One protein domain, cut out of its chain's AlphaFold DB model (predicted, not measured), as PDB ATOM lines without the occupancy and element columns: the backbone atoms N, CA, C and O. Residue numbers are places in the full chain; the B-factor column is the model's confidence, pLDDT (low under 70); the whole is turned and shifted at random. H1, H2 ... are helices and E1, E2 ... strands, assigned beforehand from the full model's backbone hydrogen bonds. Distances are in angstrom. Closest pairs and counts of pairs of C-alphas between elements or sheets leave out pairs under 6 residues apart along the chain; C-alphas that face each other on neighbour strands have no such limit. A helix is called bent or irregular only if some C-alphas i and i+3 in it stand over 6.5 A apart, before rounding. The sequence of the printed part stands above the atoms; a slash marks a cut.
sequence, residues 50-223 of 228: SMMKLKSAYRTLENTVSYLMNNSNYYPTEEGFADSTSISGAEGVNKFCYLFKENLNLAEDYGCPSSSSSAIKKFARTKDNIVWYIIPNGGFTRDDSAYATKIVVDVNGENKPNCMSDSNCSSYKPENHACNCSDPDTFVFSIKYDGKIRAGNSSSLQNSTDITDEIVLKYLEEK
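AT A GLANCE: This is residues 50 to 223 of the 228 residues of an uncharacterized protein of Candidatus Melainabacteria bacterium (UniProt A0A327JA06). A strongly twisted sheet of six strands, E1 to E6, makes a wall, and two helices cover one of its faces: the long H1 over the E4 part and the shorter H2 over E2 and E3, while the small H3 only grazes the sheet and touches H1 at H1's residues 51 to 55. Long loops fill much of the rest, the longest being residues 155 to 185 between E4 and E5. The printed part has 174 residues, with three named helices and six named strands in the order H1 H2 E1 E2 E3 E4 E5 E6 H3; the sheet's order is E1 - E2 - E3 - E4 - E5 - E6, antiparallel throughout. The class is mixed, helices and strands, with under half of the residues in named elements. The whole is compact, with a radius of gyration of the C-alphas of 15.2 A, and rounded, spanning 43 by 38 by 31 A.

IN THESE COORDINATES: Begin with the sheet: find C-alpha 106 at (-14.756, -16.351, -8.885), where E1, residues 106 to 109, sets out on its 6.7 A. Next come E2, residues 121 to 126, 15.3 A long, and E3, residues 131 to 135, 13.6 A long. E4, residues 149 to 154, is 16.6 A long, E5, residues 186 to 191, 16.5 A, and E6, residues 197 to 199, 6.9 A. Now go back to C-alpha 50 at (2.818, -11.422, -4.472), from which H1, residues 50 to 70, runs 29.8 A. H2, residues 92 to 102, is 16.2 A long and irregular, with C-alphas 93 and 96 at 7.2 A. H3, residues 214 to 221, is 9.9 A long and ends at C-alpha 221, at (2.960, 2.100, 1.113).

HOW THE PARTS SIT: Look first along the sheet, a meander, each strand the antiparallel neighbour of the one before and each such pair a hairpin; E1 and E6 are its edge strands. Across E1 and E2, N 107 and O 125 are 2.8 A apart, within hydrogen-bond range, and across E2 and E3 so are N 132 and O 124, at 2.9 A. For E3 and E4 look at N 133 and O 152, 2.8 A; for E4 and E5 at N 151 and O 189, 2.8 A; for E5 and E6 at N 190 and O 198, 2.8 A. From edge to edge the strands' lines turn by 87 degrees. H1 and H2 are on the same face of the sheet, two layers, helices on one face of a sheet. H1 has a height over the sheet of 7.6 A and lies over E4; on the local plane it runs along the strands at 28 degrees to E4, only just short of slantwise. The closest C-alphas of H1 and E4 are those of Ala 57 and Val 153, 7.4 A apart. H2, at a height over the sheet of 8.3 A, lies over E2 and, only just, with 3 C-alphas, over E3; on the local plane it runs along the strands, at 0 degrees to E2. The closest C-alphas of H2 and E2 are those of Lys 101 and Ala 124, 6.8 A apart. With its residues 64 to 68 alone H1 touches H2, at a steep tilt of 55 degrees, opposite ways; their closest C-alphas, Thr 64 and Phe 100, are 6.5 A apart. With residues 51 to 55 alone H1 touches H3, about perpendicular at 80 degrees; the closest C-alphas are those of Met 51 and Tyr 219, 5.9 A apart. H2 and H3 are apart. In H1 and H3 every O i to N i+4 pair is within hydrogen-bond range; in H2, 5 of 7 are.

THE WHOLE: The C-alphas farthest apart are those of Pro 76 and Ser 182, 43.5 A. The printed part has no cut. The links H1 to H2, E1 to E2, E3 to E4, E4 to E5 and E6 to H3 are long. The mean pLDDT of the printed part is 79.1; look for low values above all in residues 200 to 223, among the 42 residues under 70.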
ATOM      1  N   SER A  50       3.596 -11.267  -5.707       75.88
ATOM      2  CA  SER A  50       2.818 -11.422  -4.472       75.88
ATOM      3  C   SER A  50       2.344 -10.069  -3.948       75.88
ATOM      4  O   SER A  50       1.179  -9.897  -3.606       75.88
ATOM      5  N   MET A  51       3.208  -9.058  -4.004       76.94
ATOM      6  CA  MET A  51       2.865  -7.695  -3.611       76.94
ATOM      7  C   MET A  51       1.827  -7.039  -4.534       76.94
ATOM      8  O   MET A  51       0.917  -6.354  -4.061       76.94
ATOM      9  N   MET A  52       1.925  -7.241  -5.851       80.06
ATOM     10  CA  MET A  52       0.904  -6.743  -6.782       80.06
ATOM     11  C   MET A  52      -0.448  -7.414  -6.550       80.06
ATOM     12  O   MET A  52      -1.477  -6.733  -6.536       80.06
ATOM     13  N   LYS A  53      -0.447  -8.729  -6.324       86.31
ATOM     14  CA  LYS A  53      -1.662  -9.484  -6.024       86.31
ATOM     15  C   LYS A  53      -2.265  -9.095  -4.678       86.31
ATOM     16  O   LYS A  53      -3.473  -8.909  -4.612       86.31
ATOM     17  N   LEU A  54      -1.450  -8.847  -3.652       86.69
ATOM     18  CA  LEU A  54      -1.929  -8.329  -2.368       86.69
ATOM     19  C   LEU A  54      -2.622  -6.974  -2.531       86.69
ATOM     20  O   LEU A  54      -3.718  -6.780  -2.016       86.69
ATOM     21  N   LYS A  55      -2.029  -6.049  -3.297       85.00
ATOM     22  CA  LYS A  55      -2.667  -4.758  -3.611       85.00
ATOM     23  C   LYS A  55      -3.992  -4.938  -4.347       85.00
ATOM     24  O   LYS A  55      -4.947  -4.217  -4.067       85.00
ATOM     25  N   SER A  56      -4.040  -5.868  -5.299       89.06
ATOM     26  CA  SER A  56      -5.263  -6.204  -6.033       89.06
ATOM     27  C   SER A  56      -6.347  -6.752  -5.097       89.06
ATOM     28  O   SER A  56      -7.487  -6.283  -5.127       89.06
ATOM     29  N   ALA A  57      -5.978  -7.680  -4.211       90.94
ATOM     30  CA  ALA A  57      -6.885  -8.255  -3.230       90.94
ATOM     31  C   ALA A  57      -7.385  -7.211  -2.231       90.94
ATOM     32  O   ALA A  57      -8.584  -7.134  -1.997       90.94
ATOM     33  N   TYR A  58      -6.503  -6.363  -1.698       89.94
ATOM     34  CA  TYR A  58      -6.895  -5.306  -0.767       89.94
ATOM     35  C   TYR A  58      -7.863  -4.308  -1.411       89.94
ATOM     36  O   TYR A  58      -8.888  -3.990  -0.824       89.94
ATOM     37  N   ARG A  59      -7.618  -3.893  -2.660       89.62
ATOM     38  CA  ARG A  59      -8.565  -3.036  -3.394       89.62
ATOM     39  C   ARG A  59      -9.903  -3.718  -3.627       89.62
ATOM     40  O   ARG A  59     -10.940  -3.079  -3.512       89.62
ATOM     41  N   THR A  60      -9.884  -5.002  -3.977       93.50
ATOM     42  CA  THR A  60     -11.112  -5.790  -4.123       93.50
ATOM     43  C   THR A  60     -11.869  -5.834  -2.797       93.50
ATOM     44  O   THR A  60     -13.060  -5.560  -2.772       93.50
ATOM     45  N   LEU A  61     -11.169  -6.082  -1.689       92.38
ATOM     46  CA  LEU A  61     -11.734  -6.080  -0.344       92.38
ATOM     47  C   LEU A  61     -12.364  -4.724   0.005       92.38
ATOM     48  O   LEU A  61     -13.533  -4.693   0.374       92.38
ATOM     49  N   GLU A  62     -11.629  -3.619  -0.142       90.81
ATOM     50  CA  GLU A  62     -12.121  -2.263   0.141       90.81
ATOM     51  C   GLU A  62     -13.328  -1.894  -0.717       90.81
ATOM     52  O   GLU A  62     -14.342  -1.430  -0.195       90.81
ATOM     53  N   ASN A  63     -13.239  -2.123  -2.029       92.75
ATOM     54  CA  ASN A  63     -14.314  -1.796  -2.957       92.75
ATOM     55  C   ASN A  63     -15.567  -2.613  -2.653       92.75
ATOM     56  O   ASN A  63     -16.658  -2.052  -2.620       92.75
ATOM     57  N   THR A  64     -15.420  -3.914  -2.393       94.19
ATOM     58  CA  THR A  64     -16.555  -4.780  -2.072       94.19
ATOM     59  C   THR A  64     -17.158  -4.414  -0.721       94.19
ATOM     60  O   THR A  64     -18.368  -4.251  -0.632       94.19
ATOM     61  N   VAL A  65     -16.350  -4.216   0.323       92.06
ATOM     62  CA  VAL A  65     -16.847  -3.799   1.647       92.06
ATOM     63  C   VAL A  65     -17.570  -2.456   1.561       92.06
ATOM     64  O   VAL A  65     -18.685  -2.336   2.062       92.06
ATOM     65  N   SER A  66     -16.986  -1.472   0.876       91.75
ATOM     66  CA  SER A  66     -17.597  -0.155   0.674       91.75
ATOM     67  C   SER A  66     -18.891  -0.241  -0.138       91.75
ATOM     68  O   SER A  66     -19.890   0.381   0.220       91.75
ATOM     69  N   TYR A  67     -18.909  -1.045  -1.203       92.81
ATOM     70  CA  TYR A  67     -20.111  -1.278  -1.999       92.81
ATOM     71  C   TYR A  67     -21.227  -1.901  -1.160       92.81
ATOM     72  O   TYR A  67     -22.356  -1.422  -1.207       92.81
ATOM     73  N   LEU A  68     -20.916  -2.927  -0.365       91.69
ATOM     74  CA  LEU A  68     -21.899  -3.575   0.497       91.69
ATOM     75  C   LEU A  68     -22.433  -2.611   1.561       91.69
ATOM     76  O   LEU A  68     -23.645  -2.505   1.707       91.69
ATOM     77  N   MET A  69     -21.555  -1.875   2.246       89.12
ATOM     78  CA  MET A  69     -21.944  -0.916   3.287       89.12
ATOM     79  C   MET A  69     -22.844   0.205   2.775       89.12
ATOM     80  O   MET A  69     -23.751   0.636   3.477       89.12
ATOM     81  N   ASN A  70     -22.585   0.694   1.564       89.75
ATOM     82  CA  ASN A  70     -23.328   1.818   0.999       89.75
ATOM     83  C   ASN A  70     -24.579   1.382   0.222       89.75
ATOM     84  O   ASN A  70     -25.320   2.232  -0.275       89.75
ATOM     85  N   ASN A  71     -24.826   0.078   0.084       89.88
ATOM     86  CA  ASN A  71     -25.987  -0.431  -0.629       89.88
ATOM     87  C   ASN A  71     -27.149  -0.685   0.336       89.88
ATOM     88  O   ASN A  71     -27.196  -1.697   1.040       89.88
ATOM     89  N   SER A  72     -28.139   0.207   0.298       86.19
ATOM     90  CA  SER A  72     -29.342   0.128   1.132       86.19
ATOM     91  C   SER A  72     -30.168  -1.141   0.905       86.19
ATOM     92  O   SER A  72     -30.938  -1.518   1.779       86.19
ATOM     93  N   ASN A  73     -30.033  -1.818  -0.242       88.12
ATOM     94  CA  ASN A  73     -30.732  -3.084  -0.484       88.12
ATOM     95  C   ASN A  73     -30.112  -4.253   0.283       88.12
ATOM     96  O   ASN A  73     -30.758  -5.287   0.413       88.12
ATOM     97  N   TYR A  74     -28.864  -4.121   0.736       87.94
ATOM     98  CA  TYR A  74     -28.163  -5.150   1.497       87.94
ATOM     99  C   TYR A  74     -28.103  -4.808   2.980       87.94
ATOM    100  O   TYR A  74     -28.376  -5.669   3.809       87.94
ATOM    101  N   TYR A  75     -27.785  -3.557   3.307       88.06
ATOM    102  CA  TYR A  75     -27.655  -3.081   4.682       88.06
ATOM    103  C   TYR A  75     -28.418  -1.753   4.841       88.06
ATOM    104  O   TYR A  75     -27.818  -0.682   4.775       88.06
ATOM    105  N   PRO A  76     -29.760  -1.797   4.979       80.94
ATOM    106  CA  PRO A  76     -30.607  -0.603   5.063       80.94
ATOM    107  C   PRO A  76     -30.540   0.123   6.412       80.94
ATOM    108  O   PRO A  76     -30.947   1.281   6.499       80.94
ATOM    109  N   THR A  77     -30.108  -0.555   7.476       79.19
ATOM    110  CA  THR A  77     -30.112  -0.014   8.839       79.19
ATOM    111  C   THR A  77     -28.759   0.593   9.205       79.19
ATOM    112  O   THR A  77     -27.714   0.224   8.672       79.19
ATOM    113  N   GLU A  78     -28.752   1.480  10.202       81.19
ATOM    114  CA  GLU A  78     -27.512   2.027  10.782       81.19
ATOM    115  C   GLU A  78     -26.657   0.971  11.512       81.19
ATOM    116  O   GLU A  78     -25.599   1.281  12.057       81.19
ATOM    117  N   GLU A  79     -27.104  -0.286  11.545       82.06
ATOM    118  CA  GLU A  79     -26.383  -1.397  12.164       82.06
ATOM    119  C   GLU A  79     -25.251  -1.925  11.269       82.06
ATOM    120  O   GLU A  79     -24.401  -2.690  11.733       82.06
ATOM    121  N   GLY A  80     -25.199  -1.496  10.000       86.06
ATOM    122  CA  GLY A  80     -24.175  -1.918   9.050       86.06
ATOM    123  C   GLY A  80     -24.159  -3.437   8.912       86.06
ATOM    124  O   GLY A  80     -25.209  -4.073   8.858       86.06
ATOM    125  N   PHE A  81     -22.977  -4.051   8.933       88.00
ATOM    126  CA  PHE A  81     -22.867  -5.505   8.803       88.00
ATOM    127  C   PHE A  81     -23.458  -6.315   9.968       88.00
ATOM    128  O   PHE A  81     -23.565  -7.535   9.838       88.00
ATOM    129  N   ALA A  82     -23.842  -5.673  11.080       85.81
ATOM    130  CA  ALA A  82     -24.546  -6.338  12.182       85.81
ATOM    131  C   ALA A  82     -26.019  -6.639  11.861       85.81
ATOM    132  O   ALA A  82     -26.636  -7.469  12.529       85.81
ATOM    133  N   ASP A  83     -26.571  -6.022  10.813       84.56
ATOM    134  CA  ASP A  83     -27.917  -6.330  10.350       84.56
ATOM    135  C   ASP A  83     -27.996  -7.752   9.774       84.56
ATOM    136  O   ASP A  83     -27.456  -8.074   8.709       84.56
ATOM    137  N   SER A  84     -28.727  -8.596  10.498       78.12
ATOM    138  CA  SER A  84     -28.914 -10.018  10.219       78.12
ATOM    139  C   SER A  84     -30.195 -10.329   9.441       78.12
ATOM    140  O   SER A  84     -30.514 -11.506   9.252       78.12
ATOM    141  N   THR A  85     -30.929  -9.311   8.965       82.12
ATOM    142  CA  THR A  85     -32.107  -9.545   8.118       82.12
ATOM    143  C   THR A  85     -31.733 -10.337   6.869       82.12
ATOM    144  O   THR A  85     -30.794  -9.993   6.148       82.12
ATOM    145  N   SER A  86     -32.481 -11.413   6.622       78.75
ATOM    146  CA  SER A  86     -32.279 -12.288   5.473       78.75
ATOM    147  C   SER A  86     -32.664 -11.588   4.172       78.75
ATOM    148  O   SER A  86     -33.770 -11.063   4.049       78.75
ATOM    149  N   ILE A  87     -31.768 -11.613   3.184       74.50
ATOM    150  CA  ILE A  87     -31.973 -10.982   1.875       74.50
ATOM    151  C   ILE A  87     -31.551 -11.967   0.789       74.50
ATOM    152  O   ILE A  87     -30.402 -12.390   0.762       74.50
ATOM    153  N   SER A  88     -32.474 -12.323  -0.108       67.44
ATOM    154  CA  SER A  88     -32.212 -13.063  -1.358       67.44
ATOM    155  C   SER A  88     -31.195 -14.218  -1.246       67.44
ATOM    156  O   SER A  88     -30.244 -14.284  -2.020       67.44
ATOM    157  N   GLY A  89     -31.376 -15.126  -0.279       66.56
ATOM    158  CA  GLY A  89     -30.505 -16.297  -0.076       66.56
ATOM    159  C   GLY A  89     -29.286 -16.070   0.831       66.56
ATOM    160  O   GLY A  89     -28.588 -17.026   1.158       66.56
ATOM    161  N   ALA A  90     -29.050 -14.837   1.281       70.94
ATOM    162  CA  ALA A  90     -28.077 -14.493   2.310       70.94
ATOM    163  C   ALA A  90     -28.798 -14.370   3.665       70.94
ATOM    164  O   ALA A  90     -29.608 -13.464   3.857       70.94
ATOM    165  N   GLU A  91     -28.529 -15.287   4.599       67.94
ATOM    166  CA  GLU A  91     -29.263 -15.376   5.871       67.94
ATOM    167  C   GLU A  91     -28.375 -15.152   7.100       67.94
ATOM    168  O   GLU A  91     -27.252 -15.667   7.196       67.94
ATOM    169  N   GLY A  92     -28.924 -14.412   8.069       74.44
ATOM    170  CA  GLY A  92     -28.371 -14.260   9.410       74.44
ATOM    171  C   GLY A  92     -26.922 -13.774   9.432       74.44
ATOM    172  O   GLY A  92     -26.504 -12.910   8.663       74.44
ATOM    173  N   VAL A  93     -26.118 -14.370  10.311       73.88
ATOM    174  CA  VAL A  93     -24.718 -13.971  10.538       73.88
ATOM    175  C   VAL A  93     -23.777 -14.300   9.369       73.88
ATOM    176  O   VAL A  93     -22.652 -13.810   9.325       73.88
ATOM    177  N   ASN A  94     -24.239 -15.095   8.397       81.50
ATOM    178  CA  ASN A  94     -23.478 -15.445   7.198       81.50
ATOM    179  C   ASN A  94     -23.742 -14.501   6.021       81.50
ATOM    180  O   ASN A  94     -23.067 -14.615   4.994       81.50
ATOM    181  N   LYS A  95     -24.686 -13.563   6.165       86.81
ATOM    182  CA  LYS A  95     -25.088 -12.613   5.121       86.81
ATOM    183  C   LYS A  95     -23.898 -11.913   4.467       86.81
ATOM    184  O   LYS A  95     -23.801 -11.887   3.243       86.81
ATOM    185  N   PHE A  96     -22.951 -11.437   5.279       89.00
ATOM    186  CA  PHE A  96     -21.733 -10.795   4.786       89.00
ATOM    187  C   PHE A  96     -20.919 -11.712   3.872       89.00
ATOM    188  O   PHE A  96     -20.540 -11.292   2.788       89.00
ATOM    189  N   CYS A  97     -20.676 -12.965   4.271       90.62
ATOM    190  CA  CYS A  97     -19.902 -13.897   3.451       90.62
ATOM    191  C   CYS A  97     -20.568 -14.127   2.092       90.62
ATOM    192  O   CYS A  97     -19.892 -14.064   1.066       90.62
ATOM    193  N   TYR A  98     -21.887 -14.350   2.082       90.44
ATOM    194  CA  TYR A  98     -22.639 -14.562   0.846       90.44
ATOM    195  C   TYR A  98     -22.534 -13.348  -0.075       90.44
ATOM    196  O   TYR A  98     -22.065 -13.475  -1.202       90.44
ATOM    197  N   LEU A  99     -22.887 -12.163   0.422       91.50
ATOM    198  CA  LEU A  99     -22.859 -10.938  -0.376       91.50
ATOM    199  C   LEU A  99     -21.442 -10.558  -0.821       91.50
ATOM    200  O   LEU A  99     -21.249 -10.103  -1.946       91.50
ATOM    201  N   PHE A 100     -20.440 -10.763   0.034       92.44
ATOM    202  CA  PHE A 100     -19.043 -10.522  -0.309       92.44
ATOM    203  C   PHE A 100     -18.596 -11.441  -1.442       92.44
ATOM    204  O   PHE A 100     -18.048 -10.963  -2.434       92.44
ATOM    205  N   LYS A 101     -18.889 -12.741  -1.330       92.56
ATOM    206  CA  LYS A 101     -18.560 -13.750  -2.338       92.56
ATOM    207  C   LYS A 101     -19.193 -13.442  -3.699       92.56
ATOM    208  O   LYS A 101     -18.495 -13.536  -4.705       92.56
ATOM    209  N   GLU A 102     -20.464 -13.039  -3.733       91.62
ATOM    210  CA  GLU A 102     -21.171 -12.685  -4.980       91.62
ATOM    211  C   GLU A 102     -20.521 -11.509  -5.731       91.62
ATOM    212  O   GLU A 102     -20.691 -11.364  -6.938       91.62
ATOM    213  N   ASN A 103     -19.740 -10.680  -5.033       92.38
ATOM    214  CA  ASN A 103     -19.019  -9.548  -5.616       92.38
ATOM    215  C   ASN A 103     -17.548  -9.870  -5.945       92.38
ATOM    216  O   ASN A 103     -16.773  -8.969  -6.273       92.38
ATOM    217  N   LEU A 104     -17.139 -11.143  -5.882       94.25
ATOM    218  CA  LEU A 104     -15.811 -11.597  -6.299       94.25
ATOM    219  C   LEU A 104     -15.829 -12.157  -7.729       94.25
ATOM    220  O   LEU A 104     -16.780 -12.792  -8.174       94.25
ATOM    221  N   ASN A 105     -14.716 -12.002  -8.453       94.44
ATOM    222  CA  ASN A 105     -14.526 -12.634  -9.764       94.44
ATOM    223  C   ASN A 105     -14.067 -14.092  -9.599       94.44
ATOM    224  O   ASN A 105     -12.876 -14.404  -9.736       94.44
ATOM    225  N   LEU A 106     -15.014 -14.964  -9.259       95.50
ATOM    226  CA  LEU A 106     -14.756 -16.351  -8.885       95.50
ATOM    227  C   LEU A 106     -14.218 -17.202 -10.048       95.50
ATOM    228  O   LEU A 106     -14.659 -17.108 -11.196       95.50
ATOM    229  N   ALA A 107     -13.260 -18.056  -9.709       94.38
ATOM    230  CA  ALA A 107     -12.868 -19.246 -10.453       94.38
ATOM    231  C   ALA A 107     -13.472 -20.504  -9.813       94.38
ATOM    232  O   ALA A 107     -13.923 -21.390 -10.532       94.38
ATOM    233  N   GLU A 108     -13.510 -20.559  -8.477       94.25
ATOM    234  CA  GLU A 108     -14.126 -21.649  -7.716       94.25
ATOM    235  C   GLU A 108     -14.923 -21.087  -6.528       94.25
ATOM    236  O   GLU A 108     -14.485 -20.147  -5.854       94.25
ATOM    237  N   ASP A 109     -16.086 -21.686  -6.275       94.06
ATOM    238  CA  ASP A 109     -16.976 -21.393  -5.149       94.06
ATOM    239  C   ASP A 109     -16.952 -22.573  -4.170       94.06
ATOM    240  O   ASP A 109     -17.298 -23.695  -4.541       94.06
ATOM    241  N   TYR A 110     -16.534 -22.324  -2.925       90.94
ATOM    242  CA  TYR A 110     -16.506 -23.345  -1.867       90.94
ATOM    243  C   TYR A 110     -17.673 -23.225  -0.884       90.94
ATOM    244  O   TYR A 110     -17.813 -24.064   0.006       90.94
ATOM    245  N   GLY A 111     -18.511 -22.200  -1.037       88.62
ATOM    246  CA  GLY A 111     -19.605 -21.901  -0.130       88.62
ATOM    247  C   GLY A 111     -19.168 -21.197   1.155       88.62
ATOM    248  O   GLY A 111     -18.020 -21.256   1.597       88.62
ATOM    249  N   CYS A 112     -20.123 -20.507   1.771       87.88
ATOM    250  CA  CYS A 112     -19.919 -19.849   3.053       87.88
ATOM    251  C   CYS A 112     -20.088 -20.843   4.212       87.88
ATOM    252  O   CYS A 112     -21.027 -21.643   4.198       87.88
ATOM    253  N   PRO A 113     -19.206 -20.807   5.225       82.38
ATOM    254  CA  PRO A 113     -19.277 -21.718   6.366       82.38
ATOM    255  C   PRO A 113     -20.501 -21.453   7.247       82.38
ATOM    256  O   PRO A 113     -21.069 -20.364   7.229       82.38
ATOM    257  N   SER A 114     -20.905 -22.437   8.054       75.31
ATOM    258  CA  SER A 114     -21.988 -22.261   9.026       75.31
ATOM    259  C   SER A 114     -21.588 -21.307  10.157       75.31
ATOM    260  O   SER A 114     -20.444 -21.288  10.611       75.31
ATOM    261  N   SER A 115     -22.574 -20.570  10.661       65.50
ATOM    262  CA  SER A 115     -22.465 -19.561  11.721       65.50
ATOM    263  C   SER A 115     -21.851 -20.037  13.042       65.50
ATOM    264  O   SER A 115     -21.328 -19.235  13.809       65.50
ATOM    265  N   SER A 116     -21.926 -21.339  13.319       64.56
ATOM    266  CA  SER A 116     -21.461 -21.976  14.553       64.56
ATOM    267  C   SER A 116     -20.003 -22.445  14.513       64.56
ATOM    268  O   SER A 116     -19.499 -22.957  15.512       64.56
ATOM    269  N   SER A 117     -19.320 -22.330  13.370       67.44
ATOM    270  CA  SER A 117     -17.948 -22.817  13.226       67.44
ATOM    271  C   SER A 117     -16.937 -21.725  13.557       67.44
ATOM    272  O   SER A 117     -16.866 -20.738  12.848       67.44
ATOM    273  N   SER A 118     -16.079 -21.930  14.555       70.25
ATOM    274  CA  SER A 118     -14.916 -21.050  14.792       70.25
ATOM    275  C   SER A 118     -13.701 -21.415  13.927       70.25
ATOM    276  O   SER A 118     -12.610 -20.882  14.115       70.25
ATOM    277  N   ALA A 119     -13.852 -22.375  13.010       79.12
ATOM    278  CA  ALA A 119     -12.761 -22.825  12.161       79.12
ATOM    279  C   ALA A 119     -12.591 -21.890  10.962       79.12
ATOM    280  O   ALA A 119     -13.564 -21.468  10.340       79.12
ATOM    281  N   ILE A 120     -11.340 -21.640  10.585       85.38
ATOM    282  CA  ILE A 120     -11.002 -20.929   9.351       85.38
ATOM    283  C   ILE A 120     -11.455 -21.788   8.171       85.38
ATOM    284  O   ILE A 120     -11.083 -22.964   8.071       85.38
ATOM    285  N   LYS A 121     -12.255 -21.218   7.272       89.38
ATOM    286  CA  LYS A 121     -12.783 -21.937   6.110       89.38
ATOM    287  C   LYS A 121     -12.510 -21.169   4.834       89.38
ATOM    288  O   LYS A 121     -12.734 -19.966   4.755       89.38
ATOM    289  N   LYS A 122     -12.031 -21.901   3.832       91.94
ATOM    290  CA  LYS A 122     -11.958 -21.425   2.453       91.94
ATOM    291  C   LYS A 122     -13.390 -21.230   1.957       91.94
ATOM    292  O   LYS A 122     -14.192 -22.143   2.132       91.94
ATOM    293  N   PHE A 123     -13.696 -20.078   1.367       92.38
ATOM    294  CA  PHE A 123     -15.039 -19.808   0.833       92.38
ATOM    295  C   PHE A 123     -15.034 -19.417  -0.650       92.38
ATOM    296  O   PHE A 123     -16.034 -19.620  -1.333       92.38
ATOM    297  N   ALA A 124     -13.910 -18.920  -1.183       95.19
ATOM    298  CA  ALA A 124     -13.801 -18.539  -2.590       95.19
ATOM    299  C   ALA A 124     -12.370 -18.652  -3.135       95.19
ATOM    300  O   ALA A 124     -11.390 -18.509  -2.399       95.19
ATOM    301  N   ARG A 125     -12.255 -18.842  -4.452       95.50
ATOM    302  CA  ARG A 125     -11.031 -18.591  -5.227       95.50
ATOM    303  C   ARG A 125     -11.362 -17.691  -6.401       95.50
ATOM    304  O   ARG A 125     -12.319 -17.963  -7.120       95.50
ATOM    305  N   THR A 126     -10.558 -16.662  -6.633       95.25
ATOM    306  CA  THR A 126     -10.718 -15.745  -7.769       95.25
ATOM    307  C   THR A 126      -9.835 -16.140  -8.957       95.25
ATOM    308  O   THR A 126      -8.868 -16.889  -8.817       95.25
ATOM    309  N   LYS A 127     -10.164 -15.652 -10.163       93.50
ATOM    310  CA  LYS A 127      -9.461 -16.002 -11.423       93.50
ATOM    311  C   LYS A 127      -7.988 -15.592 -11.479       93.50
ATOM    312  O   LYS A 127      -7.231 -16.154 -12.261       93.50
ATOM    313  N   ASP A 128      -7.574 -14.643 -10.652       90.56
ATOM    314  CA  ASP A 128      -6.173 -14.253 -10.448       90.56
ATOM    315  C   ASP A 128      -5.400 -15.206  -9.510       90.56
ATOM    316  O   ASP A 128      -4.239 -14.951  -9.155       90.56
ATOM    317  N   ASN A 129      -6.018 -16.345  -9.176       91.62
ATOM    318  CA  ASN A 129      -5.503 -17.392  -8.303       91.62
ATOM    319  C   ASN A 129      -5.275 -16.910  -6.864       91.62
ATOM    320  O   ASN A 129      -4.305 -17.315  -6.232       91.62
ATOM    321  N   ILE A 130      -6.143 -16.024  -6.373       93.81
ATOM    322  CA  ILE A 130      -6.170 -15.613  -4.967       93.81
ATOM    323  C   ILE A 130      -7.217 -16.464  -4.248       93.81
ATOM    324  O   ILE A 130      -8.346 -16.622  -4.727       93.81
ATOM    325  N   VAL A 131      -6.837 -17.043  -3.112       95.00
ATOM    326  CA  VAL A 131      -7.721 -17.879  -2.297       95.00
ATOM    327  C   VAL A 131      -8.165 -17.092  -1.071       95.00
ATOM    328  O   VAL A 131      -7.360 -16.477  -0.373       95.00
ATOM    329  N   TRP A 132      -9.469 -17.117  -0.815       94.75
ATOM    330  CA  TRP A 132     -10.118 -16.347   0.235       94.75
ATOM    331  C   TRP A 132     -10.652 -17.280   1.316       94.75
ATOM    332  O   TRP A 132     -11.398 -18.232   1.048       94.75
ATOM    333  N   TYR A 133     -10.292 -16.969   2.555       91.88
ATOM    334  CA  TYR A 133     -10.777 -17.639   3.747       91.88
ATOM    335  C   TYR A 133     -11.520 -16.651   4.634       91.88
ATOM    336  O   TYR A 133     -11.216 -15.460   4.657       91.88
ATOM    337  N   ILE A 134     -12.463 -17.172   5.405       88.50
ATOM    338  CA  ILE A 134     -13.186 -16.427   6.426       88.50
ATOM    339  C   ILE A 134     -13.097 -17.175   7.751       88.50
ATOM    340  O   ILE A 134     -13.079 -18.409   7.792       88.50
ATOM    341  N   ILE A 135     -13.025 -16.411   8.834       83.06
ATOM    342  CA  ILE A 135     -13.103 -16.914  10.204       83.06
ATOM    343  C   ILE A 135     -14.475 -16.513  10.745       83.06
ATOM    344  O   ILE A 135     -14.692 -15.320  10.984       83.06
ATOM    345  N   PRO A 136     -15.423 -17.454  10.890       71.50
ATOM    346  CA  PRO A 136     -16.747 -17.135  11.396       71.50
ATOM    347  C   PRO A 136     -16.658 -16.889  12.905       71.50
ATOM    348  O   PRO A 136     -16.190 -17.736  13.661       71.50
ATOM    349  N   ASN A 137     -17.107 -15.716  13.341       68.75
ATOM    350  CA  ASN A 137     -17.072 -15.282  14.743       68.75
ATOM    351  C   ASN A 137     -18.477 -14.930  15.254       68.75
ATOM    352  O   ASN A 137     -18.671 -13.957  15.971       68.75
ATOM    353  N   GLY A 138     -19.487 -15.701  14.843       67.94
ATOM    354  CA  GLY A 138     -20.870 -15.471  15.271       67.94
ATOM    355  C   GLY A 138     -21.535 -14.225  14.670       67.94
ATOM    356  O   GLY A 138     -22.635 -13.888  15.085       67.94
ATOM    357  N   GLY A 139     -20.915 -13.583  13.673       75.50
ATOM    358  CA  GLY A 139     -21.450 -12.406  12.981       75.50
ATOM    359  C   GLY A 139     -20.852 -11.088  13.464       75.50
ATOM    360  O   GLY A 139     -19.954 -11.060  14.299       75.50
ATOM    361  N   PHE A 140     -21.328  -9.984  12.894       81.44
ATOM    362  CA  PHE A 140     -20.960  -8.649  13.352       81.44
ATOM    363  C   PHE A 140     -21.883  -8.230  14.493       81.44
ATOM    364  O   PHE A 140     -23.088  -8.456  14.429       81.44
ATOM    365  N   THR A 141     -21.323  -7.565  15.498       78.31
ATOM    366  CA  THR A 141     -22.081  -7.023  16.627       78.31
ATOM    367  C   THR A 141     -22.002  -5.502  16.589       78.31
ATOM    368  O   THR A 141     -20.910  -4.932  16.494       78.31
ATOM    369  N   ARG A 142     -23.161  -4.841  16.646       70.38
ATOM    370  CA  ARG A 142     -23.255  -3.383  16.774       70.38
ATOM    371  C   ARG A 142     -22.725  -2.971  18.152       70.38
ATOM    372  O   ARG A 142     -22.921  -3.692  19.121       70.38
ATOM    373  N   ASP A 143     -22.013  -1.850  18.218       65.56
ATOM    374  CA  ASP A 143     -21.345  -1.315  19.421       65.56
ATOM    375  C   ASP A 143     -20.111  -2.080  19.918       65.56
ATOM    376  O   ASP A 143     -19.412  -1.599  20.815       65.56
ATOM    377  N   ASP A 144     -19.750  -3.199  19.284       61.00
ATOM    378  CA  ASP A 144     -18.468  -3.821  19.570       61.00
ATOM    379  C   ASP A 144     -17.329  -2.998  18.946       61.00
ATOM    380  O   ASP A 144     -17.339  -2.578  17.780       61.00
ATOM    381  N   SER A 145     -16.316  -2.739  19.762       58.16
ATOM    382  CA  SER A 145     -15.041  -2.192  19.308       58.16
ATOM    383  C   SER A 145     -14.231  -3.225  18.521       58.16
ATOM    384  O   SER A 145     -13.268  -2.852  17.842       58.16
ATOM    385  N   ALA A 146     -14.607  -4.503  18.614       64.25
ATOM    386  CA  ALA A 146     -13.923  -5.612  17.985       64.25
ATOM    387  C   ALA A 146     -14.133  -5.658  16.467       64.25
ATOM    388  O   ALA A 146     -15.209  -5.413  15.919       64.25
ATOM    389  N   TYR A 147     -13.069  -6.053  15.778       64.25
ATOM    390  CA  TYR A 147     -13.140  -6.459  14.387       64.25
ATOM    391  C   TYR A 147     -13.628  -7.906  14.334       64.25
ATOM    392  O   TYR A 147     -12.832  -8.844  14.410       64.25
ATOM    393  N   ALA A 148     -14.951  -8.057  14.272       67.94
ATOM    394  CA  ALA A 148     -15.632  -9.334  14.440       67.94
ATOM    395  C   ALA A 148     -15.243 -10.356  13.362       67.94
ATOM    396  O   ALA A 148     -14.889 -11.486  13.688       67.94
ATOM    397  N   THR A 149     -15.222  -9.955  12.088       79.06
ATOM    398  CA  THR A 149     -14.955 -10.874  10.971       79.06
ATOM    399  C   THR A 149     -13.531 -10.715  10.461       79.06
ATOM    400  O   THR A 149     -13.087  -9.604  10.164       79.06
ATOM    401  N   LYS A 150     -12.820 -11.834  10.305       84.44
ATOM    402  CA  LYS A 150     -11.489 -11.869   9.690       84.44
ATOM    403  C   LYS A 150     -11.556 -12.566   8.339       84.44
ATOM    404  O   LYS A 150     -12.073 -13.679   8.236       84.44
ATOM    405  N   ILE A 151     -11.001 -11.910   7.331       89.25
ATOM    406  CA  ILE A 151     -10.744 -12.457   6.007       89.25
ATOM    407  C   ILE A 151      -9.250 -12.735   5.905       89.25
ATOM    408  O   ILE A 151      -8.431 -11.858   6.174       89.25
ATOM    409  N   VAL A 152      -8.899 -13.956   5.519       89.81
ATOM    410  CA  VAL A 152      -7.515 -14.325   5.215       89.81
ATOM    411  C   VAL A 152      -7.398 -14.475   3.707       89.81
ATOM    412  O   VAL A 152      -8.226 -15.133   3.078       89.81
ATOM    413  N   VAL A 153      -6.395 -13.831   3.130       91.44
ATOM    414  CA  VAL A 153      -6.149 -13.779   1.692       91.44
ATOM    415  C   VAL A 153      -4.815 -14.435   1.416       91.44
ATOM    416  O   VAL A 153      -3.791 -13.952   1.890       91.44
ATOM    417  N   ASP A 154      -4.831 -15.488   0.617       91.94
ATOM    418  CA  ASP A 154      -3.635 -16.119   0.080       91.94
ATOM    419  C   ASP A 154      -3.450 -15.685  -1.378       91.94
ATOM    420  O   ASP A 154      -4.265 -16.001  -2.252       91.94
ATOM    421  N   VAL A 155      -2.390 -14.918  -1.635       90.62
ATOM    422  CA  VAL A 155      -2.119 -14.324  -2.952       90.62
ATOM    423  C   VAL A 155      -1.384 -15.270  -3.901       90.62
ATOM    424  O   VAL A 155      -1.348 -15.022  -5.115       90.62
ATOM    425  N   ASN A 156      -0.783 -16.340  -3.379       87.38
ATOM    426  CA  ASN A 156      -0.121 -17.353  -4.194       87.38
ATOM    427  C   ASN A 156      -1.123 -18.437  -4.655       87.38
ATOM    428  O   ASN A 156      -0.890 -19.087  -5.685       87.38
ATOM    429  N   GLY A 157      -2.252 -18.561  -3.949       86.50
ATOM    430  CA  GLY A 157      -3.344 -19.486  -4.213       86.50
ATOM    431  C   GLY A 157      -3.130 -20.851  -3.560       86.50
ATOM    432  O   GLY A 157      -3.016 -20.971  -2.352       86.50
ATOM    433  N   GLU A 158      -3.132 -21.928  -4.348       82.62
ATOM    434  CA  GLU A 158      -2.774 -23.272  -3.846       82.62
ATOM    435  C   GLU A 158      -1.302 -23.634  -4.076       82.62
ATOM    436  O   GLU A 158      -0.888 -24.778  -3.850       82.62
ATOM    437  N   ASN A 159      -0.506 -22.673  -4.546       85.50
ATOM    438  CA  ASN A 159       0.891 -22.892  -4.878       85.50
ATOM    439  C   ASN A 159       1.741 -22.885  -3.612       85.50
ATOM    440  O   ASN A 159       2.132 -21.837  -3.129       85.50
ATOM    441  N   LYS A 160       2.102 -24.067  -3.121       82.06
ATOM    442  CA  LYS A 160       2.983 -24.198  -1.954       82.06
ATOM    443  C   LYS A 160       4.393 -23.629  -2.225       82.06
ATOM    444  O   LYS A 160       4.874 -23.735  -3.356       82.06
ATOM    445  N   PRO A 161       5.119 -23.172  -1.187       85.06
ATOM    446  CA  PRO A 161       4.706 -23.097   0.220       85.06
ATOM    447  C   PRO A 161       3.822 -21.876   0.499       85.06
ATOM    448  O   PRO A 161       4.083 -20.826  -0.063       85.06
ATOM    449  N   ASN A 162       2.841 -22.011   1.401       86.50
ATOM    450  CA  ASN A 162       1.996 -20.894   1.839       86.50
ATOM    451  C   ASN A 162       2.417 -20.472   3.240       86.50
ATOM    452  O   ASN A 162       2.616 -21.323   4.123       86.50
ATOM    453  N   CYS A 163       2.548 -19.172   3.458       85.12
ATOM    454  CA  CYS A 163       2.998 -18.639   4.723       85.12
ATOM    455  C   CYS A 163       2.401 -17.284   5.074       85.12
ATOM    456  O   CYS A 163       2.315 -16.367   4.256       85.12
ATOM    457  N   MET A 164       2.039 -17.149   6.347       83.69
ATOM    458  CA  MET A 164       1.434 -15.933   6.867       83.69
ATOM    459  C   MET A 164       2.454 -14.834   7.159       83.69
ATOM    460  O   MET A 164       3.555 -15.116   7.638       83.69
ATOM    461  N   SER A 165       2.043 -13.582   6.930       74.19
ATOM    462  CA  SER A 165       2.809 -12.387   7.321       74.19
ATOM    463  C   SER A 165       2.939 -12.232   8.831       74.19
ATOM    464  O   SER A 165       3.938 -11.723   9.327       74.19
ATOM    465  N   ASP A 166       1.939 -12.702   9.565       68.19
ATOM    466  CA  ASP A 166       1.849 -12.515  11.001       68.19
ATOM    467  C   ASP A 166       2.611 -13.607  11.767       68.19
ATOM    468  O   ASP A 166       2.369 -14.810  11.605       68.19
ATOM    469  N   SER A 167       3.518 -13.181  12.643       62.81
ATOM    470  CA  SER A 167       4.311 -14.063  13.501       62.81
ATOM    471  C   SER A 167       3.485 -14.784  14.573       62.81
ATOM    472  O   SER A 167       3.882 -15.853  15.042       62.81
ATOM    473  N   ASN A 168       2.298 -14.263  14.903       62.00
ATOM    474  CA  ASN A 168       1.332 -14.833  15.846       62.00
ATOM    475  C   ASN A 168       0.143 -15.519  15.145       62.00
ATOM    476  O   ASN A 168      -0.948 -15.627  15.706       62.00
ATOM    477  N   CYS A 169       0.367 -16.037  13.937       71.12
ATOM    478  CA  CYS A 169      -0.587 -16.742  13.070       71.12
ATOM    479  C   CYS A 169      -1.517 -17.788  13.732       71.12
ATOM    480  O   CYS A 169      -2.537 -18.141  13.143       71.12
ATOM    481  N   SER A 170      -1.180 -18.338  14.905       68.81
ATOM    482  CA  SER A 170      -1.781 -19.554  15.479       68.81
ATOM    483  C   SER A 170      -3.308 -19.518  15.579       68.81
ATOM    484  O   SER A 170      -3.942 -20.567  15.504       68.81
ATOM    485  N   SER A 171      -3.908 -18.333  15.715       72.62
ATOM    486  CA  SER A 171      -5.362 -18.166  15.851       72.62
ATOM    487  C   SER A 171      -6.116 -18.015  14.519       72.62
ATOM    488  O   SER A 171      -7.342 -18.045  14.513       72.62
ATOM    489  N   TYR A 172      -5.417 -17.824  13.399       76.75
ATOM    490  CA  TYR A 172      -6.006 -17.480  12.090       76.75
ATOM    491  C   TYR A 172      -5.287 -18.147  10.911       76.75
ATOM    492  O   TYR A 172      -5.519 -17.797   9.755       76.75
ATOM    493  N   LYS A 173      -4.454 -19.149  11.197       83.75
ATOM    494  CA  LYS A 173      -3.682 -19.910  10.219       83.75
ATOM    495  C   LYS A 173      -4.518 -20.972   9.515       83.75
ATOM    496  O   LYS A 173      -4.923 -21.936  10.173       83.75
ATOM    497  N   PRO A 174      -4.734 -20.867   8.191       84.50
ATOM    498  CA  PRO A 174      -5.360 -21.950   7.455       84.50
ATOM    499  C   PRO A 174      -4.507 -23.227   7.522       84.50
ATOM    500  O   PRO A 174      -3.304 -23.214   7.820       84.50
ATOM    501  N   GLU A 175      -5.133 -24.369   7.257       82.56
ATOM    502  CA  GLU A 175      -4.436 -25.654   7.277       82.56
ATOM    503  C   GLU A 175      -3.240 -25.640   6.311       82.56
ATOM    504  O   GLU A 175      -3.300 -25.041   5.237       82.56
ATOM    505  N   ASN A 176      -2.133 -26.283   6.693       83.44
ATOM    506  CA  ASN A 176      -0.904 -26.371   5.891       83.44
ATOM    507  C   ASN A 176      -0.181 -25.043   5.591       83.44
ATOM    508  O   ASN A 176       0.750 -25.040   4.791       83.44
ATOM    509  N   HIS A 177      -0.553 -23.942   6.251       85.56
ATOM    510  CA  HIS A 177       0.197 -22.687   6.168       85.56
ATOM    511  C   HIS A 177       1.288 -22.638   7.239       85.56
ATOM    512  O   HIS A 177       1.079 -23.111   8.362       85.56
ATOM    513  N   ALA A 178       2.450 -22.090   6.902       86.06
ATOM    514  CA  ALA A 178       3.524 -21.813   7.847       86.06
ATOM    515  C   ALA A 178       3.382 -20.407   8.454       86.06
ATOM    516  O   ALA A 178       2.539 -19.606   8.040       86.06
ATOM    517  N   CYS A 179       4.217 -20.120   9.448       80.50
ATOM    518  CA  CYS A 179       4.331 -18.807  10.080       80.50
ATOM    519  C   CYS A 179       5.797 -18.415  10.174       80.50
ATOM    520  O   CYS A 179       6.660 -19.289  10.094       80.50
ATOM    521  N   ASN A 180       6.066 -17.131  10.421       70.25
ATOM    522  CA  ASN A 180       7.423 -16.594  10.549       70.25
ATOM    523  C   ASN A 180       8.263 -16.765   9.270       70.25
ATOM    524  O   ASN A 180       9.401 -17.230   9.331       70.25
ATOM    525  N   CYS A 181       7.712 -16.401   8.108       72.88
ATOM    526  CA  CYS A 181       8.448 -16.460   6.843       72.88
ATOM    527  C   CYS A 181       9.033 -15.116   6.434       72.88
ATOM    528  O   CYS A 181       8.483 -14.056   6.722       72.88
ATOM    529  N   SER A 182      10.148 -15.178   5.706       72.19
ATOM    530  CA  SER A 182      10.814 -14.003   5.144       72.19
ATOM    531  C   SER A 182      10.060 -13.379   3.966       72.19
ATOM    532  O   SER A 182      10.227 -12.188   3.721       72.19
ATOM    533  N   ASP A 183       9.258 -14.165   3.241       77.44
ATOM    534  CA  ASP A 183       8.398 -13.703   2.143       77.44
ATOM    535  C   ASP A 183       7.000 -14.322   2.299       77.44
ATOM    536  O   ASP A 183       6.781 -15.460   1.879       77.44
ATOM    537  N   PRO A 184       6.083 -13.647   3.011       82.12
ATOM    538  CA  PRO A 184       4.730 -14.141   3.204       82.12
ATOM    539  C   PRO A 184       3.854 -13.913   1.969       82.12
ATOM    540  O   PRO A 184       4.000 -12.933   1.234       82.12
ATOM    541  N   ASP A 185       2.880 -14.794   1.792       86.62
ATOM    542  CA  ASP A 185       1.862 -14.748   0.733       86.62
ATOM    543  C   ASP A 185       0.433 -14.736   1.287       86.62
ATOM    544  O   ASP A 185      -0.525 -14.485   0.555       86.62
ATOM    545  N   THR A 186       0.290 -14.968   2.586       87.56
ATOM    546  CA  THR A 186      -0.999 -15.068   3.244       87.56
ATOM    547  C   THR A 186      -1.152 -13.933   4.247       87.56
ATOM    548  O   THR A 186      -0.345 -13.769   5.163       87.56
ATOM    549  N   PHE A 187      -2.213 -13.150   4.094       86.12
ATOM    550  CA  PHE A 187      -2.419 -11.902   4.823       86.12
ATOM    551  C   PHE A 187      -3.799 -11.872   5.469       86.12
ATOM    552  O   PHE A 187      -4.761 -12.416   4.927       86.12
ATOM    553  N   VAL A 188      -3.908 -11.228   6.629       85.19
ATOM    554  CA  VAL A 188      -5.159 -11.160   7.394       85.19
ATOM    555  C   VAL A 188      -5.701  -9.746   7.392       85.19
ATOM    556  O   VAL A 188      -4.996  -8.798   7.735       85.19
ATOM    557  N   PHE A 189      -6.987  -9.632   7.093       85.75
ATOM    558  CA  PHE A 189      -7.749  -8.402   7.186       85.75
ATOM    559  C   PHE A 189      -8.911  -8.600   8.145       85.75
ATOM    560  O   PHE A 189      -9.709  -9.525   8.010       85.75
ATOM    561  N   SER A 190      -9.004  -7.724   9.129       84.44
ATOM    562  CA  SER A 190     -10.091  -7.699  10.092       84.44
ATOM    563  C   SER A 190     -11.086  -6.612   9.671       84.44
ATOM    564  O   SER A 190     -10.679  -5.511   9.298       84.44
ATOM    565  N   ILE A 191     -12.382  -6.916   9.720       85.62
ATOM    566  CA  ILE A 191     -13.473  -6.047   9.261       85.62
ATOM    567  C   ILE A 191     -14.403  -5.760  10.438       85.62
ATOM    568  O   ILE A 191     -14.793  -6.671  11.175       85.62
ATOM    569  N   LYS A 192     -14.749  -4.487  10.618       86.19
ATOM    570  CA  LYS A 192     -15.696  -4.022  11.634       86.19
ATOM    571  C   LYS A 192     -17.102  -3.860  11.043       86.19
ATOM    572  O   LYS A 192     -17.259  -3.764   9.829       86.19
ATOM    573  N   TYR A 193     -18.125  -3.823  11.902       86.06
ATOM    574  CA  TYR A 193     -19.527  -3.673  11.495       86.06
ATOM    575  C   TYR A 193     -19.797  -2.412  10.652       86.06
ATOM    576  O   TYR A 193     -20.694  -2.424   9.818       86.06
ATOM    577  N   ASP A 194     -19.011  -1.347  10.852       85.19
ATOM    578  CA  ASP A 194     -19.110  -0.062  10.145       85.19
ATOM    579  C   ASP A 194     -18.317  -0.034   8.824       85.19
ATOM    580  O   ASP A 194     -18.147   1.024   8.222       85.19
ATOM    581  N   GLY A 195     -17.796  -1.182   8.377       85.12
ATOM    582  CA  GLY A 195     -17.031  -1.301   7.137       85.12
ATOM    583  C   GLY A 195     -15.561  -0.910   7.246       85.12
ATOM    584  O   GLY A 195     -14.839  -0.999   6.254       85.12
ATOM    585  N   LYS A 196     -15.072  -0.509   8.426       85.44
ATOM    586  CA  LYS A 196     -13.639  -0.247   8.606       85.44
ATOM    587  C   LYS A 196     -12.843  -1.540   8.488       85.44
ATOM    588  O   LYS A 196     -13.167  -2.546   9.123       85.44
ATOM    589  N   ILE A 197     -11.761  -1.483   7.720       84.56
ATOM    590  CA  ILE A 197     -10.842  -2.599   7.487       84.56
ATOM    591  C   ILE A 197      -9.519  -2.295   8.188       84.56
ATOM    592  O   ILE A 197      -9.041  -1.166   8.143       84.56
ATOM    593  N   ARG A 198      -8.913  -3.308   8.811       78.94
ATOM    594  CA  ARG A 198      -7.533  -3.254   9.314       78.94
ATOM    595  C   ARG A 198      -6.747  -4.478   8.895       78.94
ATOM    596  O   ARG A 198      -7.272  -5.587   8.941       78.94
ATOM    597  N   ALA A 199      -5.478  -4.300   8.551       74.75
ATOM    598  CA  ALA A 199      -4.576  -5.425   8.322       74.75
ATOM    599  C   ALA A 199      -3.883  -5.874   9.619       74.75
ATOM    600  O   ALA A 199      -3.409  -5.032  10.390       74.75
ATOM    601  N   GLY A 200      -3.783  -7.190   9.822       65.00
ATOM    602  CA  GLY A 200      -3.106  -7.821  10.961       65.00
ATOM    603  C   GLY A 200      -4.024  -8.242  12.118       65.00
ATOM    604  O   GLY A 200      -5.253  -8.082  12.084       65.00
ATOM    605  N   ASN A 201      -3.414  -8.816  13.159       54.69
ATOM    606  CA  ASN A 201      -4.086  -9.206  14.395       54.69
ATOM    607  C   ASN A 201      -4.120  -8.061  15.410       54.69
ATOM    608  O   ASN A 201      -3.181  -7.845  16.170       54.69
ATOM    609  N   SER A 202      -5.236  -7.339  15.449       48.03
ATOM    610  CA  SER A 202      -5.496  -6.358  16.496       48.03
ATOM    611  C   SER A 202      -6.640  -6.859  17.378       48.03
ATOM    612  O   SER A 202      -7.809  -6.762  17.007       48.03
ATOM    613  N   SER A 203      -6.302  -7.420  18.543       44.69
ATOM    614  CA  SER A 203      -7.273  -7.764  19.596       44.69
ATOM    615  C   SER A 203      -7.711  -6.548  20.422       44.69
ATOM    616  O   SER A 203      -8.524  -6.686  21.328       44.69
ATOM    617  N   SER A 204      -7.180  -5.349  20.161       36.00
ATOM    618  CA  SER A 204      -7.616  -4.132  20.849       36.00
ATOM    619  C   SER A 204      -7.270  -2.874  20.057       36.00
ATOM    620  O   SER A 204      -6.199  -2.761  19.464       36.00
ATOM    621  N   LEU A 205      -8.206  -1.920  20.069       43.34
ATOM    622  CA  LEU A 205      -7.999  -0.532  19.668       43.34
ATOM    623  C   LEU A 205      -6.778   0.043  20.396       43.34
ATOM    624  O   LEU A 205      -6.898   0.496  21.531       43.34
ATOM    625  N   GLN A 206      -5.626   0.102  19.737       36.72
ATOM    626  CA  GLN A 206      -4.617   1.092  20.084       36.72
ATOM    627  C   GLN A 206      -4.217   1.865  18.832       36.72
ATOM    628  O   GLN A 206      -3.605   1.334  17.916       36.72
ATOM    629  N   ASN A 207      -4.654   3.126  18.839       34.94
ATOM    630  CA  ASN A 207      -4.182   4.266  18.062       34.94
ATOM    631  C   ASN A 207      -4.110   4.108  16.538       34.94
ATOM    632  O   ASN A 207      -3.098   3.703  15.999       34.94
ATOM    633  N   SER A 208      -5.178   4.563  15.869       42.31
ATOM    634  CA  SER A 208      -5.166   5.418  14.662       42.31
ATOM    635  C   SER A 208      -4.046   5.238  13.616       42.31
ATOM    636  O   SER A 208      -3.590   6.219  13.028       42.31
ATOM    637  N   THR A 209      -3.644   4.010  13.317       43.34
ATOM    638  CA  THR A 209      -3.020   3.645  12.045       43.34
ATOM    639  C   THR A 209      -3.779   2.434  11.507       43.34
ATOM    640  O   THR A 209      -3.908   1.408  12.171       43.34
ATOM    641  N   ASP A 210      -4.379   2.572  10.324       50.97
ATOM    642  CA  ASP A 210      -5.354   1.610   9.777       50.97
ATOM    643  C   ASP A 210      -4.738   0.272   9.319       50.97
ATOM    644  O   ASP A 210      -5.418  -0.621   8.816       50.97
ATOM    645  N   ILE A 211      -3.439   0.079   9.536       54.38
ATOM    646  CA  ILE A 211      -2.683  -1.103   9.134       54.38
ATOM    647  C   ILE A 211      -1.680  -1.391  10.260       54.38
ATOM    648  O   ILE A 211      -0.702  -0.667  10.427       54.38
ATOM    649  N   THR A 212      -1.946  -2.426  11.061       52.59
ATOM    650  CA  THR A 212      -1.080  -2.822  12.192       52.59
ATOM    651  C   THR A 212       0.013  -3.819  11.798       52.59
ATOM    652  O   THR A 212       0.967  -4.013  12.541       52.59
ATOM    653  N   ASP A 213      -0.116  -4.444  10.627       59.69
ATOM    654  CA  ASP A 213       0.897  -5.330  10.055       59.69
ATOM    655  C   ASP A 213       1.906  -4.496   9.244       59.69
ATOM    656  O   ASP A 213       1.574  -3.969   8.182       59.69
ATOM    657  N   GLU A 214       3.134  -4.361   9.753       62.88
ATOM    658  CA  GLU A 214       4.219  -3.589   9.124       62.88
ATOM    659  C   GLU A 214       4.597  -4.133   7.735       62.88
ATOM    660  O   GLU A 214       4.980  -3.369   6.846       62.88
ATOM    661  N   ILE A 215       4.442  -5.441   7.504       62.22
ATOM    662  CA  ILE A 215       4.688  -6.059   6.198       62.22
ATOM    663  C   ILE A 215       3.585  -5.634   5.237       62.22
ATOM    664  O   ILE A 215       3.883  -5.172   4.135       62.22
ATOM    665  N   VAL A 216       2.320  -5.705   5.652       66.19
ATOM    666  CA  VAL A 216       1.209  -5.205   4.828       66.19
ATOM    667  C   VAL A 216       1.355  -3.707   4.579       66.19
ATOM    668  O   VAL A 216       1.180  -3.272   3.442       66.19
ATOM    669  N   LEU A 217       1.755  -2.923   5.583       69.06
ATOM    670  CA  LEU A 217       2.004  -1.489   5.445       69.06
ATOM    671  C   LEU A 217       3.095  -1.228   4.410       69.06
ATOM    672  O   LEU A 217       2.844  -0.531   3.435       69.06
ATOM    673  N   LYS A 218       4.256  -1.873   4.524       68.94
ATOM    674  CA  LYS A 218       5.338  -1.784   3.533       68.94
ATOM    675  C   LYS A 218       4.866  -2.177   2.130       68.94
ATOM    676  O   LYS A 218       5.212  -1.515   1.149       68.94
ATOM    677  N   TYR A 219       4.062  -3.234   2.024       67.75
ATOM    678  CA  TYR A 219       3.533  -3.705   0.747       67.75
ATOM    679  C   TYR A 219       2.504  -2.718   0.172       67.75
ATOM    680  O   TYR A 219       2.458  -2.535  -1.042       67.75
ATOM    681  N   LEU A 220       1.706  -2.027   0.986       66.25
ATOM    682  CA  LEU A 220       0.725  -1.042   0.517       66.25
ATOM    683  C   LEU A 220       1.355   0.348   0.263       66.25
ATOM    684  O   LEU A 220       1.048   0.977  -0.756       66.25
ATOM    685  N   GLU A 221       2.299   0.782   1.103       64.81
ATOM    686  CA  GLU A 221       2.960   2.100   1.113       64.81
ATOM    687  C   GLU A 221       4.158   2.245   0.165       64.81
ATOM    688  O   GLU A 221       4.546   3.374  -0.146       64.81
ATOM    689  N   GLU A 222       4.692   1.168  -0.429       58.97
ATOM    690  CA  GLU A 222       5.721   1.276  -1.491       58.97
ATOM    691  C   GLU A 222       5.255   2.069  -2.742       58.97
ATOM    692  O   GLU A 222       5.960   2.186  -3.745       58.97
ATOM    693  N   LYS A 223       4.040   2.621  -2.688       44.47
ATOM    694  CA  LYS A 223       3.480   3.657  -3.549       44.47
ATOM    695  C   LYS A 223       4.223   5.009  -3.467       44.47
ATOM    696  O   LYS A 223       4.047   5.805  -4.380       44.47
TER     697      LYS A 223